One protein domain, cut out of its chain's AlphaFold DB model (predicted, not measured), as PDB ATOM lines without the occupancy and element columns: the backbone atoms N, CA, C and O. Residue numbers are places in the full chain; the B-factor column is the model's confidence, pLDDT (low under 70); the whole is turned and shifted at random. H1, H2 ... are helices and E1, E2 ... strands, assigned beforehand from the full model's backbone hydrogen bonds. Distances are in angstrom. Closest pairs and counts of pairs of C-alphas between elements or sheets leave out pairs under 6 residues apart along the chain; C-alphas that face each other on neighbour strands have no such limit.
ATOM      1  N   PHE A   2     318.490 350.693 279.509       64.62
ATOM      2  CA  PHE A   2     318.583 349.950 278.239       64.62
ATOM      3  C   PHE A   2     319.824 349.040 278.169       64.62
ATOM      4  O   PHE A   2     319.694 347.865 277.852       64.62
ATOM      5  N   GLU A   3     321.004 349.546 278.540       66.12
ATOM      6  CA  GLU A   3     322.248 348.752 278.535       66.12
ATOM      7  C   GLU A   3     322.170 347.541 279.474       66.12
ATOM      8  O   GLU A   3     322.439 346.427 279.046       66.12
ATOM      9  N   SER A   4     321.657 347.726 280.696       72.69
ATOM     10  CA  SER A   4     321.438 346.627 281.647       72.69
ATOM     11  C   SER A   4     320.492 345.551 281.103       72.69
ATOM     12  O   SER A   4     320.754 344.368 281.259       72.69
ATOM     13  N   TYR A   5     319.421 345.944 280.401       75.56
ATOM     14  CA  TYR A   5     318.506 344.985 279.773       75.56
ATOM     15  C   TYR A   5     319.185 344.175 278.654       75.56
ATOM     16  O   TYR A   5     318.945 342.974 278.519       75.56
ATOM     17  N   VAL A   6     320.032 344.823 277.849       74.69
ATOM     18  CA  VAL A   6     320.795 344.159 276.783       74.69
ATOM     19  C   VAL A   6     321.833 343.202 277.370       74.69
ATOM     20  O   VAL A   6     321.940 342.070 276.899       74.69
ATOM     21  N   ASP A   7     322.543 343.614 278.419       79.06
ATOM     22  CA  ASP A   7     323.541 342.784 279.093       79.06
ATOM     23  C   ASP A   7     322.913 341.553 279.763       79.06
ATOM     24  O   ASP A   7     323.417 340.441 279.594       79.06
ATOM     25  N   ASP A   8     321.759 341.707 280.419       83.88
ATOM     26  CA  ASP A   8     321.017 340.588 281.014       83.88
ATOM     27  C   ASP A   8     320.566 339.577 279.948       83.88
ATOM     28  O   ASP A   8     320.688 338.357 280.119       83.88
ATOM     29  N   LYS A   9     320.070 340.069 278.804       83.25
ATOM     30  CA  LYS A   9     319.679 339.221 277.669       83.25
ATOM     31  C   LYS A   9     320.878 338.504 277.055       83.25
ATOM     32  O   LYS A   9     320.780 337.308 276.778       83.25
ATOM     33  N   ARG A  10     322.005 339.197 276.880       83.50
ATOM     34  CA  ARG A  10     323.265 338.609 276.410       83.50
ATOM     35  C   ARG A  10     323.728 337.498 277.349       83.50
ATOM     36  O   ARG A  10     323.956 336.384 276.885       83.50
ATOM     37  N   ALA A  11     323.792 337.756 278.655       85.75
ATOM     38  CA  ALA A  11     324.205 336.764 279.644       85.75
ATOM     39  C   ALA A  11     323.305 335.515 279.613       85.75
ATOM     40  O   ALA A  11     323.795 334.385 279.668       85.75
ATOM     41  N   SER A  24     329.129 321.043 266.278       73.94
ATOM     42  CA  SER A  24     329.803 321.844 265.257       73.94
ATOM     43  C   SER A  24     330.235 323.187 265.839       73.94
ATOM     44  O   SER A  24     329.522 323.783 266.650       73.94
ATOM     45  N   SER A  25     331.399 323.670 265.406       78.75
ATOM     46  CA  SER A  25     331.885 325.023 265.687       78.75
ATOM     47  C   SER A  25     331.274 326.074 264.759       78.75
ATOM     48  O   SER A  25     331.472 327.262 264.998       78.75
ATOM     49  N   PHE A  26     330.521 325.658 263.733       84.94
ATOM     50  CA  PHE A  26     329.904 326.566 262.776       84.94
ATOM     51  C   PHE A  26     328.675 327.264 263.371       84.94
ATOM     52  O   PHE A  26     327.742 326.619 263.855       84.94
ATOM     53  N   ARG A  27     328.659 328.596 263.323       87.44
ATOM     54  CA  ARG A  27     327.674 329.447 263.993       87.44
ATOM     55  C   ARG A  27     327.028 330.408 263.007       87.44
ATOM     56  O   ARG A  27     327.692 331.264 262.418       87.44
ATOM     57  N   ILE A  28     325.708 330.285 262.893       90.81
ATOM     58  CA  ILE A  28     324.850 331.193 262.132       90.81
ATOM     59  C   ILE A  28     324.056 332.040 263.117       90.81
ATOM     60  O   ILE A  28     323.383 331.508 264.001       90.81
ATOM     61  N   VAL A  29     324.102 333.356 262.944       91.69
ATOM     62  CA  VAL A  29     323.285 334.303 263.702       91.69
ATOM     63  C   VAL A  29     322.188 334.846 262.800       91.69
ATOM     64  O   VAL A  29     322.446 335.303 261.692       91.69
ATOM     65  N   LEU A  30     320.957 334.814 263.301       92.12
ATOM     66  CA  LEU A  30     319.811 335.448 262.664       92.12
ATOM     67  C   LEU A  30     319.469 336.702 263.460       92.12
ATOM     68  O   LEU A  30     319.224 336.617 264.664       92.12
ATOM     69  N   ASN A  31     319.446 337.856 262.805       89.00
ATOM     70  CA  ASN A  31     319.027 339.100 263.432       89.00
ATOM     71  C   ASN A  31     318.242 339.946 262.441       89.00
ATOM     72  O   ASN A  31     318.562 339.947 261.265       89.00
ATOM     73  N   ASN A  32     317.237 340.697 262.886       87.75
ATOM     74  CA  ASN A  32     316.526 341.566 261.947       87.75
ATOM     75  C   ASN A  32     317.450 342.682 261.434       87.75
ATOM     76  O   ASN A  32     317.541 342.903 260.230       87.75
ATOM     77  N   TRP A  33     318.160 343.339 262.355       86.31
ATOM     78  CA  TRP A  33     319.022 344.490 262.080       86.31
ATOM     79  C   TRP A  33     320.439 344.082 261.662       86.31
ATOM     80  O   TRP A  33     320.950 343.075 262.164       86.31
ATOM     81  N   PRO A  34     321.125 344.869 260.819       85.75
ATOM     82  CA  PRO A  34     322.511 344.584 260.492       85.75
ATOM     83  C   PRO A  34     323.425 344.813 261.710       85.75
ATOM     84  O   PRO A  34     323.233 345.757 262.481       85.75
ATOM     85  N   LEU A  35     324.416 343.946 261.907       87.69
ATOM     86  CA  LEU A  35     325.288 343.933 263.085       87.69
ATOM     87  C   LEU A  35     326.715 344.412 262.786       87.69
ATOM     88  O   LEU A  35     327.291 345.127 263.602       87.69
ATOM     89  N   LEU A  36     327.301 344.059 261.636       85.31
ATOM     90  CA  LEU A  36     328.692 344.401 261.292       85.31
ATOM     91  C   LEU A  36     328.848 345.847 260.817       85.31
ATOM     92  O   LEU A  36     329.936 346.419 260.913       85.31
ATOM     93  N   THR A  37     327.783 346.438 260.280       77.50
ATOM     94  CA  THR A  37     327.776 347.822 259.785       77.50
ATOM     95  C   THR A  37     327.345 348.833 260.840       77.50
ATOM     96  O   THR A  37     327.630 350.022 260.697       77.50
ATOM     97  N   HIS A  38     326.708 348.384 261.923       71.19
ATOM     98  CA  HIS A  38     326.270 349.260 263.002       71.19
ATOM     99  C   HIS A  38     327.291 349.279 264.139       71.19
ATOM    100  O   HIS A  38     327.595 348.276 264.779       71.19
ATOM    101  N   SER A  39     327.801 350.469 264.448       59.66
ATOM    102  CA  SER A  39     328.836 350.693 265.462       59.66
ATOM    103  C   SER A  39     328.307 350.730 266.901       59.66
ATOM    104  O   SER A  39     328.926 351.350 267.769       59.66
ATOM    105  N   ALA A  40     327.146 350.133 267.173       65.62
ATOM    106  CA  ALA A  40     326.566 350.184 268.505       65.62
ATOM    107  C   ALA A  40     327.478 349.448 269.502       65.62
ATOM    108  O   ALA A  40     327.879 348.304 269.276       65.62
ATOM    109  N   ARG A  41     327.825 350.114 270.615       68.31
ATOM    110  CA  ARG A  41     328.807 349.612 271.597       68.31
ATOM    111  C   ARG A  41     328.476 348.216 272.130       68.31
ATOM    112  O   ARG A  41     329.394 347.465 272.429       68.31
ATOM    113  N   PHE A  42     327.196 347.863 272.201       71.69
ATOM    114  CA  PHE A  42     326.733 346.569 272.705       71.69
ATOM    115  C   PHE A  42     326.839 345.421 271.684       71.69
ATOM    116  O   PHE A  42     326.845 344.258 272.075       71.69
ATOM    117  N   VAL A  43     326.952 345.718 270.385       79.44
ATOM    118  CA  VAL A  43     326.958 344.696 269.322       79.44
ATOM    119  C   VAL A  43     328.316 344.002 269.216       79.44
ATOM    120  O   VAL A  43     328.382 342.784 269.067       79.44
ATOM    121  N   LYS A  44     329.416 344.753 269.356       80.62
ATOM    122  CA  LYS A  44     330.776 344.196 269.249       80.62
ATOM    123  C   LYS A  44     331.075 343.102 270.285       80.62
ATOM    124  O   LYS A  44     331.552 342.050 269.870       80.62
ATOM    125  N   PRO A  45     330.783 343.280 271.592       82.50
ATOM    126  CA  PRO A  45     330.953 342.208 272.572       82.50
ATOM    127  C   PRO A  45     330.172 340.944 272.204       82.50
ATOM    128  O   PRO A  45     330.699 339.848 272.334       82.50
ATOM    129  N   PHE A  46     328.951 341.100 271.683       84.06
ATOM    130  CA  PHE A  46     328.111 339.977 271.272       84.06
ATOM    131  C   PHE A  46     328.702 339.212 270.081       84.06
ATOM    132  O   PHE A  46     328.768 337.988 270.115       84.06
ATOM    133  N   ILE A  47     329.196 339.914 269.055       86.75
ATOM    134  CA  ILE A  47     329.880 339.286 267.910       86.75
ATOM    135  C   ILE A  47     331.157 338.570 268.364       86.75
ATOM    136  O   ILE A  47     331.415 337.450 267.927       86.75
ATOM    137  N   ASN A  48     331.942 339.197 269.241       85.25
ATOM    138  CA  ASN A  48     333.192 338.623 269.735       85.25
ATOM    139  C   ASN A  48     332.962 337.368 270.581       85.25
ATOM    140  O   ASN A  48     333.768 336.452 270.532       85.25
ATOM    141  N   GLU A  49     331.880 337.321 271.353       86.12
ATOM    142  CA  GLU A  49     331.542 336.167 272.188       86.12
ATOM    143  C   GLU A  49     330.880 335.029 271.418       86.12
ATOM    144  O   GLU A  49     331.139 333.852 271.676       86.12
ATOM    145  N   LEU A  50     329.985 335.369 270.490       86.38
ATOM    146  CA  LEU A  50     329.328 334.364 269.672       86.38
ATOM    147  C   LEU A  50     330.250 333.798 268.609       86.38
ATOM    148  O   LEU A  50     330.015 332.673 268.195       86.38
ATOM    149  N   GLU A  51     331.244 334.559 268.164       88.31
ATOM    150  CA  GLU A  51     332.136 334.204 267.065       88.31
ATOM    151  C   GLU A  51     331.380 333.644 265.842       88.31
ATOM    152  O   GLU A  51     331.646 332.528 265.404       88.31
ATOM    153  N   PRO A  52     330.430 334.399 265.259       90.69
ATOM    154  CA  PRO A  52     329.645 333.907 264.136       90.69
ATOM    155  C   PRO A  52     330.501 333.744 262.880       90.69
ATOM    156  O   PRO A  52     331.414 334.529 262.623       90.69
ATOM    157  N   ASN A  53     330.158 332.768 262.049       91.19
ATOM    158  CA  ASN A  53     330.717 332.642 260.701       91.19
ATOM    159  C   ASN A  53     329.840 333.376 259.689       91.19
ATOM    160  O   ASN A  53     330.334 333.990 258.743       91.19
ATOM    161  N   LEU A  54     328.529 333.335 259.931       92.19
ATOM    162  CA  LEU A  54     327.514 333.919 259.074       92.19
ATOM    163  C   LEU A  54     326.453 334.636 259.911       92.19
ATOM    164  O   LEU A  54     325.951 334.097 260.896       92.19
ATOM    165  N   ILE A  55     326.090 335.841 259.492       93.19
ATOM    166  CA  ILE A  55     324.990 336.638 260.028       93.19
ATOM    167  C   ILE A  55     323.990 336.852 258.893       93.19
ATOM    168  O   ILE A  55     324.377 337.252 257.797       93.19
ATOM    169  N   LEU A  56     322.711 336.584 259.139       92.69
ATOM    170  CA  LEU A  56     321.629 336.856 258.193       92.69
ATOM    171  C   LEU A  56     320.706 337.928 258.769       92.69
ATOM    172  O   LEU A  56     320.295 337.816 259.929       92.69
ATOM    173  N   ASN A  57     320.368 338.934 257.957       90.94
ATOM    174  CA  ASN A  57     319.449 340.007 258.337       90.94
ATOM    175  C   ASN A  57     318.494 340.429 257.211       90.94
ATOM    176  O   ASN A  57     318.707 340.064 256.059       90.94
ATOM    177  N   GLY A  58     317.431 341.167 257.552       85.56
ATOM    178  CA  GLY A  58     316.357 341.527 256.610       85.56
ATOM    179  C   GLY A  58     315.826 342.964 256.706       85.56
ATOM    180  O   GLY A  58     314.929 343.325 255.951       85.56
ATOM    181  N   ASP A  59     316.359 343.794 257.606       83.25
ATOM    182  CA  ASP A  59     315.838 345.146 257.878       83.25
ATOM    183  C   ASP A  59     316.119 346.157 256.757       83.25
ATOM    184  O   ASP A  59     315.336 347.074 256.535       83.25
ATOM    185  N   SER A  60     317.208 345.988 256.001       76.88
ATOM    186  CA  SER A  60     317.641 346.993 255.019       76.88
ATOM    187  C   SER A  60     316.817 347.013 253.731       76.88
ATOM    188  O   SER A  60     316.985 347.927 252.930       76.88
ATOM    189  N   HIS A  61     315.968 346.003 253.502       79.06
ATOM    190  CA  HIS A  61     315.197 345.793 252.268       79.06
ATOM    191  C   HIS A  61     316.047 345.673 250.989       79.06
ATOM    192  O   HIS A  61     315.508 345.619 249.884       79.06
ATOM    193  N   HIS A  62     317.365 345.583 251.131       81.62
ATOM    194  CA  HIS A  62     318.329 345.581 250.044       81.62
ATOM    195  C   HIS A  62     319.258 344.385 250.179       81.62
ATOM    196  O   HIS A  62     319.632 343.978 251.281       81.62
ATOM    197  N   PHE A  63     319.688 343.856 249.037       85.88
ATOM    198  CA  PHE A  63     320.694 342.808 249.033       85.88
ATOM    199  C   PHE A  63     322.091 343.394 249.259       85.88
ATOM    200  O   PHE A  63     322.574 344.192 248.446       85.88
ATOM    201  N   TYR A  64     322.756 342.937 250.321       88.56
ATOM    202  CA  TYR A  64     324.156 343.235 250.607       88.56
ATOM    203  C   TYR A  64     324.884 342.003 251.130       88.56
ATOM    204  O   TYR A  64     324.330 341.232 251.911       88.56
ATOM    205  N   ILE A  65     326.156 341.871 250.759       90.75
ATOM    206  CA  ILE A  65     327.098 340.984 251.443       90.75
ATOM    207  C   ILE A  65     328.198 341.853 252.037       90.75
ATOM    208  O   ILE A  65     328.957 342.493 251.303       90.75
ATOM    209  N   PHE A  66     328.303 341.848 253.358       91.62
ATOM    210  CA  PHE A  66     329.407 342.436 254.098       91.62
ATOM    211  C   PHE A  66     330.382 341.345 254.526       91.62
ATOM    212  O   PHE A  66     329.986 340.238 254.889       91.62
ATOM    213  N   LEU A  67     331.666 341.681 254.505       91.69
ATOM    214  CA  LEU A  67     332.735 340.875 255.068       91.69
ATOM    215  C   LEU A  67     333.399 341.656 256.181       91.69
ATOM    216  O   LEU A  67     333.894 342.757 255.939       91.69
ATOM    217  N   TYR A  68     333.480 341.051 257.353       91.44
ATOM    218  CA  TYR A  68     334.339 341.510 258.426       91.44
ATOM    219  C   TYR A  68     335.575 340.615 258.522       91.44
ATOM    220  O   TYR A  68     335.467 339.399 258.674       91.44
ATOM    221  N   ASP A  69     336.751 341.226 258.404       90.19
ATOM    222  CA  ASP A  69     338.044 340.585 258.628       90.19
ATOM    223  C   ASP A  69     338.407 340.718 260.109       90.19
ATOM    224  O   ASP A  69     338.629 341.826 260.601       90.19
ATOM    225  N   ARG A  70     338.458 339.586 260.820       86.38
ATOM    226  CA  ARG A  70     338.760 339.529 262.256       86.38
ATOM    227  C   ARG A  70     340.187 339.975 262.567       86.38
ATOM    228  O   ARG A  70     340.410 340.579 263.611       86.38
ATOM    229  N   ILE A  71     341.129 339.699 261.664       87.56
ATOM    230  CA  ILE A  71     342.557 340.000 261.833       87.56
ATOM    231  C   ILE A  71     342.789 341.493 261.633       87.56
ATOM    232  O   ILE A  71     343.413 342.153 262.459       87.56
ATOM    233  N   ASN A  72     342.257 342.032 260.538       88.56
ATOM    234  CA  ASN A  72     342.440 343.440 260.192       88.56
ATOM    235  C   ASN A  72     341.425 344.362 260.878       88.56
ATOM    236  O   ASN A  72     341.553 345.579 260.790       88.56
ATOM    237  N   MET A  73     340.406 343.799 261.533       86.06
ATOM    238  CA  MET A  73     339.303 344.521 262.173       86.06
ATOM    239  C   MET A  73     338.597 345.499 261.221       86.06
ATOM    240  O   MET A  73     338.240 346.617 261.597       86.06
ATOM    241  N   THR A  74     338.400 345.084 259.968       87.75
ATOM    242  CA  THR A  74     337.800 345.919 258.917       87.75
ATOM    243  C   THR A  74     336.542 345.286 258.351       87.75
ATOM    244  O   THR A  74     336.480 344.074 258.162       87.75
ATOM    245  N   THR A  75     335.554 346.124 258.035       89.25
ATOM    246  CA  THR A  75     334.339 345.725 257.315       89.25
ATOM    247  C   THR A  75     334.412 346.239 255.880       89.25
ATOM    248  O   THR A  75     334.714 347.411 255.656       89.25
ATOM    249  N   ARG A  76     334.100 345.388 254.900       89.69
ATOM    250  CA  ARG A  76     333.989 345.762 253.482       89.69
ATOM    251  C   ARG A  76     332.714 345.216 252.856       89.69
ATOM    252  O   ARG A  76     332.214 344.171 253.261       89.69
ATOM    253  N   ILE A  77     332.216 345.906 251.837       89.44
ATOM    254  CA  ILE A  77     331.082 345.449 251.028       89.44
ATOM    255  C   ILE A  77     331.636 344.556 249.917       89.44
ATOM    256  O   ILE A  77     332.452 345.012 249.119       89.44
ATOM    257  N   LEU A  78     331.213 343.295 249.874       87.62
ATOM    258  CA  LEU A  78     331.561 342.354 248.806       87.62
ATOM    259  C   LEU A  78     330.554 342.388 247.662       87.62
ATOM    260  O   LEU A  78     330.942 342.301 246.501       87.62
ATOM    261  N   ALA A  79     329.268 342.515 247.989       86.00
ATOM    262  CA  ALA A  79     328.205 342.527 247.000       86.00
ATOM    263  C   ALA A  79     327.078 343.487 247.376       86.00
ATOM    264  O   ALA A  79     326.818 343.727 248.555       86.00
ATOM    265  N   ARG A  80     326.410 344.015 246.346       84.06
ATOM    266  CA  ARG A  80     325.191 344.823 246.448       84.06
ATOM    267  C   ARG A  80     324.249 344.509 245.289       84.06
ATOM    268  O   ARG A  80     324.706 344.064 244.240       84.06
ATOM    269  N   GLU A  81     322.974 344.830 245.466       72.62
ATOM    270  CA  GLU A  81     321.827 344.567 244.575       72.62
ATOM    271  C   GLU A  81     322.022 344.849 243.062       72.62
ATOM    272  O   GLU A  81     321.285 344.321 242.239       72.62
ATOM    273  N   TYR A  82     323.011 345.658 242.666       62.84
ATOM    274  CA  TYR A  82     323.287 346.017 241.264       62.84
ATOM    275  C   TYR A  82     324.342 345.145 240.568       62.84
ATOM    276  O   TYR A  82     324.756 345.460 239.453       62.84
ATOM    277  N   LEU A  83     324.837 344.091 241.215       60.66
ATOM    278  CA  LEU A  83     325.763 343.165 240.570       60.66
ATOM    279  C   LEU A  83     324.987 342.190 239.676       60.66
ATOM    280  O   LEU A  83     324.020 341.580 240.111       60.66
ATOM    281  N   LEU A  84     325.447 342.010 238.433       55.91
ATOM    282  CA  LEU A  84     324.872 341.090 237.431       55.91
ATOM    283  C   LEU A  84     324.980 339.599 237.819       55.91
ATOM    284  O   LEU A  84     324.595 338.730 237.040       55.91
ATOM    285  N   GLN A  85     325.545 339.288 238.987       63.62
ATOM    286  CA  GLN A  85     325.705 337.924 239.479       63.62
ATOM    287  C   GLN A  85     324.481 337.487 240.279       63.62
ATOM    288  O   GLN A  85     324.072 338.137 241.237       63.62
ATOM    289  N   THR A  86     323.934 336.337 239.895       70.69
ATOM    290  CA  THR A  86     322.807 335.675 240.564       70.69
ATOM    291  C   THR A  86     323.251 334.665 241.625       70.69
ATOM    292  O   THR A  86     322.440 334.262 242.454       70.69
ATOM    293  N   ILE A  87     324.526 334.260 241.615       81.69
ATOM    294  CA  ILE A  87     325.104 333.263 242.522       81.69
ATOM    295  C   ILE A  87     326.390 333.832 243.119       81.69
ATOM    296  O   ILE A  87     327.274 334.279 242.389       81.69
ATOM    297  N   PHE A  88     326.499 333.771 244.446       82.75
ATOM    298  CA  PHE A  88     327.689 334.163 245.193       82.75
ATOM    299  C   PHE A  88     328.260 332.941 245.908       82.75
ATOM    300  O   PHE A  88     327.548 332.276 246.656       82.75
ATOM    301  N   SER A  89     329.547 332.671 245.692       84.62
ATOM    302  CA  SER A  89     330.296 331.667 246.446       84.62
ATOM    303  C   SER A  89     331.149 332.377 247.484       84.62
ATOM    304  O   SER A  89     331.944 333.252 247.138       84.62
ATOM    305  N   ILE A  90     330.982 332.009 248.751       84.62
ATOM    306  CA  ILE A  90     331.753 332.555 249.866       84.62
ATOM    307  C   ILE A  90     332.435 331.416 250.615       84.62
ATOM    308  O   ILE A  90     331.823 330.384 250.872       84.62
ATOM    309  N   ASP A  91     333.708 331.612 250.944       82.62
ATOM    310  CA  ASP A  91     334.445 330.698 251.807       82.62
ATOM    311  C   ASP A  91     334.150 331.064 253.259       82.62
ATOM    312  O   ASP A  91     334.548 332.126 253.740       82.62
ATOM    313  N   LEU A  92     333.439 330.185 253.955       79.88
ATOM    314  CA  LEU A  92     333.038 330.383 255.340       79.88
ATOM    315  C   LEU A  92     334.155 329.989 256.319       79.88
ATOM    316  O   LEU A  92     333.889 329.342 257.332       79.88
ATOM    317  N   ASN A  93     335.397 330.390 256.025       78.06
ATOM    318  CA  ASN A  93     336.548 330.144 256.885       78.06
ATOM    319  C   ASN A  93     336.303 330.757 258.278       78.06
ATOM    320  O   ASN A  93     336.266 331.991 258.410       78.06
ATOM    321  N   PRO A  94     336.154 329.917 259.319       70.19
ATOM    322  CA  PRO A  94     335.674 330.370 260.612       70.19
ATOM    323  C   PRO A  94     336.657 331.285 261.342       70.19
ATOM    324  O   PRO A  94     336.233 332.160 262.100       70.19
ATOM    325  N   ASP A  95     337.950 331.126 261.070       80.62
ATOM    326  CA  ASP A  95     339.016 331.736 261.862       80.62
ATOM    327  C   ASP A  95     339.336 333.164 261.416       80.62
ATOM    328  O   ASP A  95     339.920 333.950 262.165       80.62
ATOM    329  N   ARG A  96     338.949 333.534 260.191       87.31
ATOM    330  CA  ARG A  96     339.350 334.814 259.597       87.31
ATOM    331  C   ARG A  96     338.193 335.757 259.331       87.31
ATOM    332  O   ARG A  96     338.335 336.964 259.547       87.31
ATOM    333  N   PHE A  97     337.075 335.237 258.843       90.81
ATOM    334  CA  PHE A  97     336.034 336.072 258.268       90.81
ATOM    335  C   PHE A  97     334.681 335.867 258.940       90.81
ATOM    336  O   PHE A  97     334.329 334.773 259.373       90.81
ATOM    337  N   ILE A  98     333.914 336.952 259.002       92.50
ATOM    338  CA  ILE A  98     332.486 336.927 259.307       92.50
ATOM    339  C   ILE A  98     331.769 337.505 258.102       92.50
ATOM    340  O   ILE A  98     332.075 338.619 257.671       92.50
ATOM    341  N   TYR A  99     330.809 336.759 257.576       93.06
ATOM    342  CA  TYR A  99     329.934 337.248 256.525       93.06
ATOM    343  C   TYR A  99     328.633 337.737 257.137       93.06
ATOM    344  O   TYR A  99     328.048 337.059 257.975       93.06
ATOM    345  N   GLU A 100     328.155 338.893 256.696       92.75
ATOM    346  CA  GLU A 100     326.792 339.330 256.964       92.75
ATOM    347  C   GLU A 100     326.050 339.518 255.648       92.75
ATOM    348  O   GLU A 100     326.460 340.314 254.804       92.75
ATOM    349  N   ILE A 101     324.965 338.770 255.479       91.25
ATOM    350  CA  ILE A 101     324.126 338.810 254.288       91.25
ATOM    351  C   ILE A 101     322.801 339.461 254.667       91.25
ATOM    352  O   ILE A 101     322.014 338.908 255.440       91.25
ATOM    353  N   SER A 102     322.553 340.635 254.094       89.94
ATOM    354  CA  SER A 102     321.232 341.251 254.090       89.94
ATOM    355  C   SER A 102     320.430 340.664 252.940       89.94
ATOM    356  O   SER A 102     320.831 340.785 251.779       89.94
ATOM    357  N   VAL A 103     319.312 340.019 253.258       85.75
ATOM    358  CA  VAL A 103     318.381 339.503 252.255       85.75
ATOM    359  C   VAL A 103     317.327 340.565 251.922       85.75
ATOM    360  O   VAL A 103     316.883 341.288 252.818       85.75
TER     361      VAL A 103
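This is residues 2 to 11 and 24 to 103 of the 127 residues of the protein "Hypothetical protein" of Rotaria sp. Silwood2 (UniProt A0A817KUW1). A single twisted sheet of five strands makes the body, with the short helix H2 grazing it and the helix H1 beyond H2, away from the sheet, at one end of the long axis. The stretch 81 to 96, without a named element, makes the other end and returns to E5 inside the sheet. The printed part has 90 residues, under half of them in named elements, in the order H1, E1, H2, E2, E3, E4, E5; the class is mixed, helices and strands. The sheet, order E1, E2, E5, E3, E4, is mixed. The whole is compact, with a radius of gyration of the C-alphas of 13.6 A, yet elongated, spanning 45 by 28 by 25 A.

H1, residues 2 to 11, starts at C-alpha 2 (318.583, 349.950, 278.239) and measures 14.4 A. E1 is residues 28 to 30, 6.6 A; H2 is 43 to 50, 10.6 A; E2 is 54 to 57, 10.1 A. E3, 64 to 69, measures 16.3 A, E4, 74 to 80, 17.8 A, and E5, 97 to 102, 16.2 A, ending at C-alpha 102 (321.232, 341.251, 254.090).

E1 and E2 are parallel, with N 29 and O 54 at 2.9 A; E1, H2, E2 form a strand-helix-strand unit, two parallel neighbour strands with a helix between, its crossover right-handed. E2 and E5 are parallel, N 55 and O 99 at 2.8 A. E5 and E3 are antiparallel, N 66 and O 100 at 2.8 A. The hairpin E3 and E4 has N 67 and O 76 at 2.8 A. H2 only grazes the sheet, with residues 47 to 50. H1 and H2 are close but not clearly touching, the closest C-alphas, Arg 10 and Phe 46, 7.2 A apart. In both helices every O i to N i+4 pair is within hydrogen-bond range.

The C-alphas farthest apart, Ser 4 and Leu 84, are 44.7 A apart. Residues 12 to 23 are not printed; C-alphas 11 and 24 are 21.5 A apart across the cut. The links E1 to H2 and E4 to E5 are long. The pLDDT is under 70 at residues 2 to 3, 39 to 41 and 82 to 85.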